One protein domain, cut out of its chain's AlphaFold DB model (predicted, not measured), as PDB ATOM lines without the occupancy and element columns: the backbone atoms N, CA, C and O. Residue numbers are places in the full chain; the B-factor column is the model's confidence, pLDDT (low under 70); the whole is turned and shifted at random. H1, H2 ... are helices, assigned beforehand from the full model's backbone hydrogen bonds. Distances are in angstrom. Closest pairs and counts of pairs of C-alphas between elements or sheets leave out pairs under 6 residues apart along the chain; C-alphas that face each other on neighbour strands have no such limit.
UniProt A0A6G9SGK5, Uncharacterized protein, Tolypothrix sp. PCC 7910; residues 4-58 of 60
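What this domain is: This is residues 4 to 58 of the 60 residues of an uncharacterized protein of Tolypothrix sp. PCC 7910 (UniProt A0A6G9SGK5). What does the model look like at first sight? One long helix, H2, makes an open chain's main rod, with the shorter H1 turned off at a corner at its first end and the short H3 folded back near its last turns, beyond a loop of residues 32 to 40. From H3 the chain goes on into H4, which sticks out away from H2, as do residues 4 to 9 of H1 and residues 33 to 38 of the loop. What is it made of? The printed part has 55 residues with four named helices in the order H1, H2, H3, H4 and no named strand, and its class is all helix. How large and how dense is it? It is loose, with a radius of gyration of the C-alphas of 13.1 A, and elongated, with spans of 36 by 23 by 22 A.

How they stand to each other: Which helix is the longest, and what is near its first residues? H2, residues 15 to 31, is the longest helix with 17 residues. H1, residues 4 to 12, is close to H2 but not clearly touching, with one pair of C-alphas within 8 A, those of Leu 10 and Lys 18 at 7.6 A. They run opposite ways at a steep tilt of 64 degrees. What is near the other end of H2? H3, residues 41 to 47, is close to H2 but not clearly touching, with the closest C-alphas those of Leu 29 and Ser 43, 5.8 A apart. H2 and H3 run opposite ways at a steep tilt of 60 degrees. Where does the last helix stand? H4, residues 50 to 57, is close to H3 but not clearly touching; the closest C-alphas, of Phe 46 and Ala 52, are 6.4 A apart, and the two run the same way at a steep tilt of 44 degrees. H4 is apart from H1 and from H2, and H1 is apart from H3. How do the backbones run inside the helices? In H1, H2 and H3 every O i to N i+4 pair is within hydrogen-bond range. In H4 0 of 4 such pairs are within range, while 4 of 5 O i to N i+3 pairs are.

Where its parts are: Where is the long helix found? H2 runs from C-alpha 15 at (-38.795, 7.835, -109.386) to C-alpha 31 at (-31.307, -5.741, -91.105), 24.0 A. Where does the first helix begin? H1 begins at C-alpha 4, at (-26.807, 21.341, -100.558), and measures 12.6 A to C-alpha 12. How long are the two helices that follow H2? H3 measures 10.0 A from C-alpha 41 to C-alpha 47. H4 measures 12.3 A and ends with C-alpha 57 at (-50.745, 12.609, -94.875).

The domain as a whole: How far does the printed part reach? The two C-alphas farthest apart are those of Gln 12 and Asn 35, 36.4 A. Without the stretches that stand free, residues 4 to 9, 33 to 38 and 48 to 58, the body has 32 residues and spans 30 by 16 by 9 A. How are the helices joined? The printed part has no cut. The links from H1 to H2 and from H3 to H4 are tight, with 2 residues each, and the link from H2 to H3 is short, with 9 residues. Where is the model's confidence low? The mean pLDDT of the printed part is 71.2, and 25 residues are under 70, namely residues 29 to 44 and 50 to 58. The mean is 86 in H1 and 58 in H4.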
ATOM      1  N   PRO A   4     -25.960  20.876 -99.451       80.38
ATOM      2  CA  PRO A   4     -26.807  21.341-100.558       80.38
ATOM      3  C   PRO A   4     -26.602  20.606-101.891       80.38
ATOM      4  O   PRO A   4     -27.561  20.358-102.612       80.38
ATOM      5  N   GLU A   5     -25.364  20.235-102.225       86.12
ATOM      6  CA  GLU A   5     -25.050  19.547-103.488       86.12
ATOM      7  C   GLU A   5     -25.661  18.140-103.509       86.12
ATOM      8  O   GLU A   5     -26.183  17.683-104.523       86.12
ATOM      9  N   LEU A   6     -25.639  17.468-102.356       81.75
ATOM     10  CA  LEU A   6     -26.268  16.162-102.192       81.75
ATOM     11  C   LEU A   6     -27.792  16.257-102.319       81.75
ATOM     12  O   LEU A   6     -28.414  15.393-102.932       81.75
ATOM     13  N   GLU A   7     -28.394  17.293-101.740       84.38
ATOM     14  CA  GLU A   7     -29.836  17.518-101.820       84.38
ATOM     15  C   GLU A   7     -30.285  17.728-103.270       84.38
ATOM     16  O   GLU A   7     -31.218  17.068-103.730       84.38
ATOM     17  N   GLU A   8     -29.564  18.556-104.028       86.62
ATOM     18  CA  GLU A   8     -29.847  18.785-105.445       86.62
ATOM     19  C   GLU A   8     -29.731  17.491-106.266       86.62
ATOM     20  O   GLU A   8     -30.612  17.179-107.071       86.62
ATOM     21  N   GLN A   9     -28.701  16.681-106.006       85.62
ATOM     22  CA  GLN A   9     -28.529  15.379-106.654       85.62
ATOM     23  C   GLN A   9     -29.680  14.416-106.341       85.62
ATOM     24  O   GLN A   9     -30.181  13.751-107.246       85.62
ATOM     25  N   LEU A  10     -30.140  14.358-105.087       85.38
ATOM     26  CA  LEU A  10     -31.261  13.507-104.679       85.38
ATOM     27  C   LEU A  10     -32.591  13.954-105.309       85.38
ATOM     28  O   LEU A  10     -33.417  13.112-105.675       85.38
ATOM     29  N   LEU A  11     -32.798  15.264-105.476       87.25
ATOM     30  CA  LEU A  11     -33.996  15.816-106.113       87.25
ATOM     31  C   LEU A  11     -34.080  15.457-107.601       87.25
ATOM     32  O   LEU A  11     -35.180  15.168-108.086       87.25
ATOM     33  N   GLN A  12     -32.941  15.413-108.297       93.00
ATOM     34  CA  GLN A  12     -32.857  15.103-109.729       93.00
ATOM     35  C   GLN A  12     -33.038  13.616-110.070       93.00
ATOM     36  O   GLN A  12     -33.232  13.283-111.239       93.00
ATOM     37  N   LEU A  13     -33.019  12.720-109.079       90.69
ATOM     38  CA  LEU A  13     -33.203  11.287-109.310       90.69
ATOM     39  C   LEU A  13     -34.576  10.963-109.914       90.69
ATOM     40  O   LEU A  13     -35.607  11.550-109.549       90.69
ATOM     41  N   SER A  14     -34.601   9.958-110.789       92.44
ATOM     42  CA  SER A  14     -35.848   9.381-111.285       92.44
ATOM     43  C   SER A  14     -36.634   8.711-110.154       92.44
ATOM     44  O   SER A  14     -36.090   8.352-109.107       92.44
ATOM     45  N   LEU A  15     -37.935   8.500-110.367       85.19
ATOM     46  CA  LEU A  15     -38.795   7.835-109.386       85.19
ATOM     47  C   LEU A  15     -38.242   6.462-108.965       85.19
ATOM     48  O   LEU A  15     -38.219   6.146-107.780       85.19
ATOM     49  N   ASN A  16     -37.747   5.671-109.920       87.25
ATOM     50  CA  ASN A  16     -37.216   4.333-109.647       87.25
ATOM     51  C   ASN A  16     -35.941   4.380-108.797       87.25
ATOM     52  O   ASN A  16     -35.781   3.573-107.884       87.25
ATOM     53  N   GLU A  17     -35.052   5.337-109.062       86.44
ATOM     54  CA  GLU A  17     -33.829   5.529-108.278       86.44
ATOM     55  C   GLU A  17     -34.152   5.994-106.853       86.44
ATOM     56  O   GLU A  17     -33.578   5.478-105.894       86.44
ATOM     57  N   LYS A  18     -35.132   6.894-106.695       85.00
ATOM     58  CA  LYS A  18     -35.635   7.318-105.379       85.00
ATOM     59  C   LYS A  18     -36.195   6.135-104.590       85.00
ATOM     60  O   LYS A  18     -35.807   5.930-103.441       85.00
ATOM     61  N   LEU A  19     -37.049   5.319-105.212       82.00
ATOM     62  CA  LEU A  19     -37.617   4.118-104.589       82.00
ATOM     63  C   LEU A  19     -36.536   3.104-104.200       82.00
ATOM     64  O   LEU A  19     -36.597   2.531-103.113       82.00
ATOM     65  N   TYR A  20     -35.523   2.917-105.045       83.31
ATOM     66  CA  TYR A  20     -34.404   2.023-104.760       83.31
ATOM     67  C   TYR A  20     -33.596   2.483-103.538       83.31
ATOM     68  O   TYR A  20     -33.307   1.681-102.648       83.31
ATOM     69  N   ILE A  21     -33.286   3.778-103.442       84.69
ATOM     70  CA  ILE A  21     -32.594   4.347-102.278       84.69
ATOM     71  C   ILE A  21     -33.442   4.182-101.015       84.69
ATOM     72  O   ILE A  21     -32.924   3.715-100.001       84.69
ATOM     73  N   ILE A  22     -34.740   4.491-101.075       83.44
ATOM     74  CA  ILE A  22     -35.666   4.284 -99.952       83.44
ATOM     75  C   ILE A  22     -35.658   2.817 -99.516       83.44
ATOM     76  O   ILE A  22     -35.572   2.536 -98.322       83.44
ATOM     77  N   GLN A  23     -35.675   1.875-100.459       75.94
ATOM     78  CA  GLN A  23     -35.628   0.448-100.158       75.94
ATOM     79  C   GLN A  23     -34.314   0.048 -99.472       75.94
ATOM     80  O   GLN A  23     -34.346  -0.688 -98.486       75.94
ATOM     81  N   ILE A  24     -33.166   0.545 -99.941       77.38
ATOM     82  CA  ILE A  24     -31.863   0.295 -99.303       77.38
ATOM     83  C   ILE A  24     -31.819   0.884 -97.892       77.38
ATOM     84  O   ILE A  24     -31.357   0.218 -96.959       77.38
ATOM     85  N   LEU A  25     -32.321   2.106 -97.709       80.56
ATOM     86  CA  LEU A  25     -32.384   2.756 -96.404       80.56
ATOM     87  C   LEU A  25     -33.299   1.972 -95.457       80.56
ATOM     88  O   LEU A  25     -32.864   1.599 -94.371       80.56
ATOM     89  N   ALA A  26     -34.506   1.606 -95.890       75.19
ATOM     90  CA  ALA A  26     -35.445   0.792 -95.118       75.19
ATOM     91  C   ALA A  26     -34.878  -0.592 -94.758       75.19
ATOM     92  O   ALA A  26     -35.035  -1.069 -93.632       75.19
ATOM     93  N   GLN A  27     -34.159  -1.237 -95.677       70.12
ATOM     94  CA  GLN A  27     -33.465  -2.494 -95.393       70.12
ATOM     95  C   GLN A  27     -32.332  -2.306 -94.385       70.12
ATOM     96  O   GLN A  27     -32.139  -3.152 -93.517       70.12
ATOM     97  N   SER A  28     -31.603  -1.196 -94.455       70.69
ATOM     98  CA  SER A  28     -30.533  -0.874 -93.501       70.69
ATOM     99  C   SER A  28     -31.082  -0.591 -92.100       70.69
ATOM    100  O   SER A  28     -30.442  -0.922 -91.103       70.69
ATOM    101  N   LEU A  29     -32.296  -0.042 -92.021       67.62
ATOM    102  CA  LEU A  29     -33.034   0.147 -90.773       67.62
ATOM    103  C   LEU A  29     -33.488  -1.169 -90.137       67.62
ATOM    104  O   LEU A  29     -33.563  -1.255 -88.913       67.62
ATOM    105  N   THR A  30     -33.782  -2.182 -90.953       65.06
ATOM    106  CA  THR A  30     -34.390  -3.450 -90.516       65.06
ATOM    107  C   THR A  30     -33.377  -4.583 -90.332       65.06
ATOM    108  O   THR A  30     -33.540  -5.393 -89.423       65.06
ATOM    109  N   LYS A  31     -32.293  -4.638 -91.122       57.75
ATOM    110  CA  LYS A  31     -31.307  -5.741 -91.105       57.75
ATOM    111  C   LYS A  31     -30.442  -5.828 -89.844       57.75
ATOM    112  O   LYS A  31     -29.906  -6.899 -89.582       57.75
ATOM    113  N   ASN A  32     -30.319  -4.756 -89.061       51.72
ATOM    114  CA  ASN A  32     -29.524  -4.760 -87.823       51.72
ATOM    115  C   ASN A  32     -30.339  -5.083 -86.556       51.72
ATOM    116  O   ASN A  32     -29.769  -5.116 -85.469       51.72
ATOM    117  N   ASN A  33     -31.639  -5.373 -86.678       50.72
ATOM    118  CA  ASN A  33     -32.479  -5.770 -85.550       50.72
ATOM    119  C   ASN A  33     -32.566  -7.293 -85.415       50.72
ATOM    120  O   ASN A  33     -33.608  -7.897 -85.643       50.72
ATOM    121  N   THR A  34     -31.476  -7.927 -84.974       52.88
ATOM    122  CA  THR A  34     -31.591  -9.225 -84.278       52.88
ATOM    123  C   THR A  34     -32.199  -9.064 -82.881       52.88
ATOM    124  O   THR A  34     -32.592 -10.054 -82.272       52.88
ATOM    125  N   ASN A  35     -32.319  -7.824 -82.394       52.09
ATOM    126  CA  ASN A  35     -33.064  -7.475 -81.198       52.09
ATOM    127  C   ASN A  35     -34.124  -6.410 -81.554       52.09
ATOM    128  O   ASN A  35     -33.754  -5.262 -81.796       52.09
ATOM    129  N   PRO A  36     -35.422  -6.755 -81.632       57.00
ATOM    130  CA  PRO A  36     -36.485  -5.817 -82.009       57.00
ATOM    131  C   PRO A  36     -36.641  -4.632 -81.038       57.00
ATOM    132  O   PRO A  36     -37.329  -3.667 -81.364       57.00
ATOM    133  N   GLU A  37     -35.995  -4.686 -79.871       55.97
ATOM    134  CA  GLU A  37     -36.042  -3.651 -78.836       55.97
ATOM    135  C   GLU A  37     -35.003  -2.533 -78.998       55.97
ATOM    136  O   GLU A  37     -35.111  -1.529 -78.297       55.97
ATOM    137  N   LEU A  38     -34.006  -2.661 -79.888       52.56
ATOM    138  CA  LEU A  38     -32.959  -1.644 -80.042       52.56
ATOM    139  C   LEU A  38     -33.151  -0.860 -81.350       52.56
ATOM    140  O   LEU A  38     -32.766  -1.339 -82.413       52.56
ATOM    141  N   PRO A  39     -33.724   0.354 -81.329       57.69
ATOM    142  CA  PRO A  39     -33.793   1.176 -82.528       57.69
ATOM    143  C   PRO A  39     -32.383   1.397 -83.090       57.69
ATOM    144  O   PRO A  39     -31.459   1.790 -82.376       57.69
ATOM    145  N   SER A  40     -32.188   1.171 -84.391       64.38
ATOM    146  CA  SER A  40     -30.958   1.629 -85.033       64.38
ATOM    147  C   SER A  40     -30.910   3.160 -84.978       64.38
ATOM    148  O   SER A  40     -31.944   3.818 -85.111       64.38
ATOM    149  N   LYS A  41     -29.716   3.750 -84.842       68.19
ATOM    150  CA  LYS A  41     -29.513   5.214 -84.820       68.19
ATOM    151  C   LYS A  41     -30.190   5.937 -85.995       68.19
ATOM    152  O   LYS A  41     -30.628   7.073 -85.868       68.19
ATOM    153  N   LEU A  42     -30.295   5.259 -87.138       66.56
ATOM    154  CA  LEU A  42     -30.979   5.766 -88.322       66.56
ATOM    155  C   LEU A  42     -32.514   5.680 -88.180       66.56
ATOM    156  O   LEU A  42     -33.209   6.581 -88.628       66.56
ATOM    157  N   SER A  43     -33.054   4.652 -87.514       68.50
ATOM    158  CA  SER A  43     -34.501   4.547 -87.248       68.50
ATOM    159  C   SER A  43     -34.980   5.617 -86.273       68.50
ATOM    160  O   SER A  43     -36.028   6.215 -86.495       68.50
ATOM    161  N   GLU A  44     -34.191   5.910 -85.238       69.75
ATOM    162  CA  GLU A  44     -34.436   7.034 -84.331       69.75
ATOM    163  C   GLU A  44     -34.356   8.369 -85.062       69.75
ATOM    164  O   GLU A  44     -35.255   9.192 -84.910       69.75
ATOM    165  N   PHE A  45     -33.342   8.551 -85.915       73.56
ATOM    166  CA  PHE A  45     -33.211   9.747 -86.744       73.56
ATOM    167  C   PHE A  45     -34.448   9.977 -87.622       73.56
ATOM    168  O   PHE A  45     -34.953  11.091 -87.676       73.56
ATOM    169  N   PHE A  46     -34.978   8.933 -88.268       71.06
ATOM    170  CA  PHE A  46     -36.197   9.063 -89.071       71.06
ATOM    171  C   PHE A  46     -37.453   9.282 -88.224       71.06
ATOM    172  O   PHE A  46     -38.284  10.086 -88.621       71.06
ATOM    173  N   ARG A  47     -37.588   8.646 -87.051       71.62
ATOM    174  CA  ARG A  47     -38.717   8.890 -86.126       71.62
ATOM    175  C   ARG A  47     -38.749  10.315 -85.573       71.62
ATOM    176  O   ARG A  47     -39.814  10.799 -85.223       71.62
ATOM    177  N   GLN A  48     -37.588  10.953 -85.456       71.25
ATOM    178  CA  GLN A  48     -37.438  12.335 -84.990       71.25
ATOM    179  C   GLN A  48     -37.349  13.342 -86.146       71.25
ATOM    180  O   GLN A  48     -37.205  14.541 -85.912       71.25
ATOM    181  N   SER A  49     -37.382  12.862 -87.388       71.56
ATOM    182  CA  SER A  49     -37.318  13.703 -88.574       71.56
ATOM    183  C   SER A  49     -38.698  14.292 -88.871       71.56
ATOM    184  O   SER A  49     -39.691  13.578 -88.722       71.56
ATOM    185  N   PRO A  50     -38.781  15.524 -89.410       63.62
ATOM    186  CA  PRO A  50     -40.022  16.070 -89.969       63.62
ATOM    187  C   PRO A  50     -40.667  15.151 -91.021       63.62
ATOM    188  O   PRO A  50     -41.861  15.222 -91.275       63.62
ATOM    189  N   LEU A  51     -39.883  14.245 -91.619       62.16
ATOM    190  CA  LEU A  51     -40.373  13.228 -92.552       62.16
ATOM    191  C   LEU A  51     -41.317  12.199 -91.905       62.16
ATOM    192  O   LEU A  51     -42.055  11.539 -92.629       62.16
ATOM    193  N   ALA A  52     -41.293  12.031 -90.579       61.75
ATOM    194  CA  ALA A  52     -42.227  11.152 -89.876       61.75
ATOM    195  C   ALA A  52     -43.655  11.717 -89.862       61.75
ATOM    196  O   ALA A  52     -44.604  10.942 -89.932       61.75
ATOM    197  N   GLU A  53     -43.806  13.045 -89.827       58.00
ATOM    198  CA  GLU A  53     -45.111  13.726 -89.851       58.00
ATOM    199  C   GLU A  53     -45.812  13.552 -91.208       58.00
ATOM    200  O   GLU A  53     -47.033  13.472 -91.275       58.00
ATOM    201  N   VAL A  54     -45.039  13.381 -92.286       57.31
ATOM    202  CA  VAL A  54     -45.556  13.148 -93.647       57.31
ATOM    203  C   VAL A  54     -46.295  11.807 -93.763       57.31
ATOM    204  O   VAL A  54     -47.117  11.634 -94.656       57.31
ATOM    205  N   ILE A  55     -46.038  10.849 -92.867       55.88
ATOM    206  CA  ILE A  55     -46.689   9.530 -92.909       55.88
ATOM    207  C   ILE A  55     -48.192   9.643 -92.613       55.88
ATOM    208  O   ILE A  55     -48.958   8.881 -93.192       55.88
ATOM    209  N   GLU A  56     -48.626  10.602 -91.785       54.00
ATOM    210  CA  GLU A  56     -50.057  10.818 -91.508       54.00
ATOM    211  C   GLU A  56     -50.813  11.437 -92.698       54.00
ATOM    212  O   GLU A  56     -52.030  11.314 -92.773       54.00
ATOM    213  N   GLU A  57     -50.121  12.061 -93.659       53.00
ATOM    214  CA  GLU A  57     -50.745  12.609 -94.875       53.00
ATOM    215  C   GLU A  57     -50.830  11.594 -96.028       53.00
ATOM    216  O   GLU A  57     -51.515  11.837 -97.024       53.00
ATOM    217  N   ILE A  58     -50.153  10.446 -95.913       51.00
ATOM    218  CA  ILE A  58     -50.187   9.365 -96.906       51.00
ATOM    219  C   ILE A  58     -51.158   8.281 -96.414       51.00
ATOM    220  O   ILE A  58     -50.771   7.146 -96.134       51.00
TER     221      ILE A  58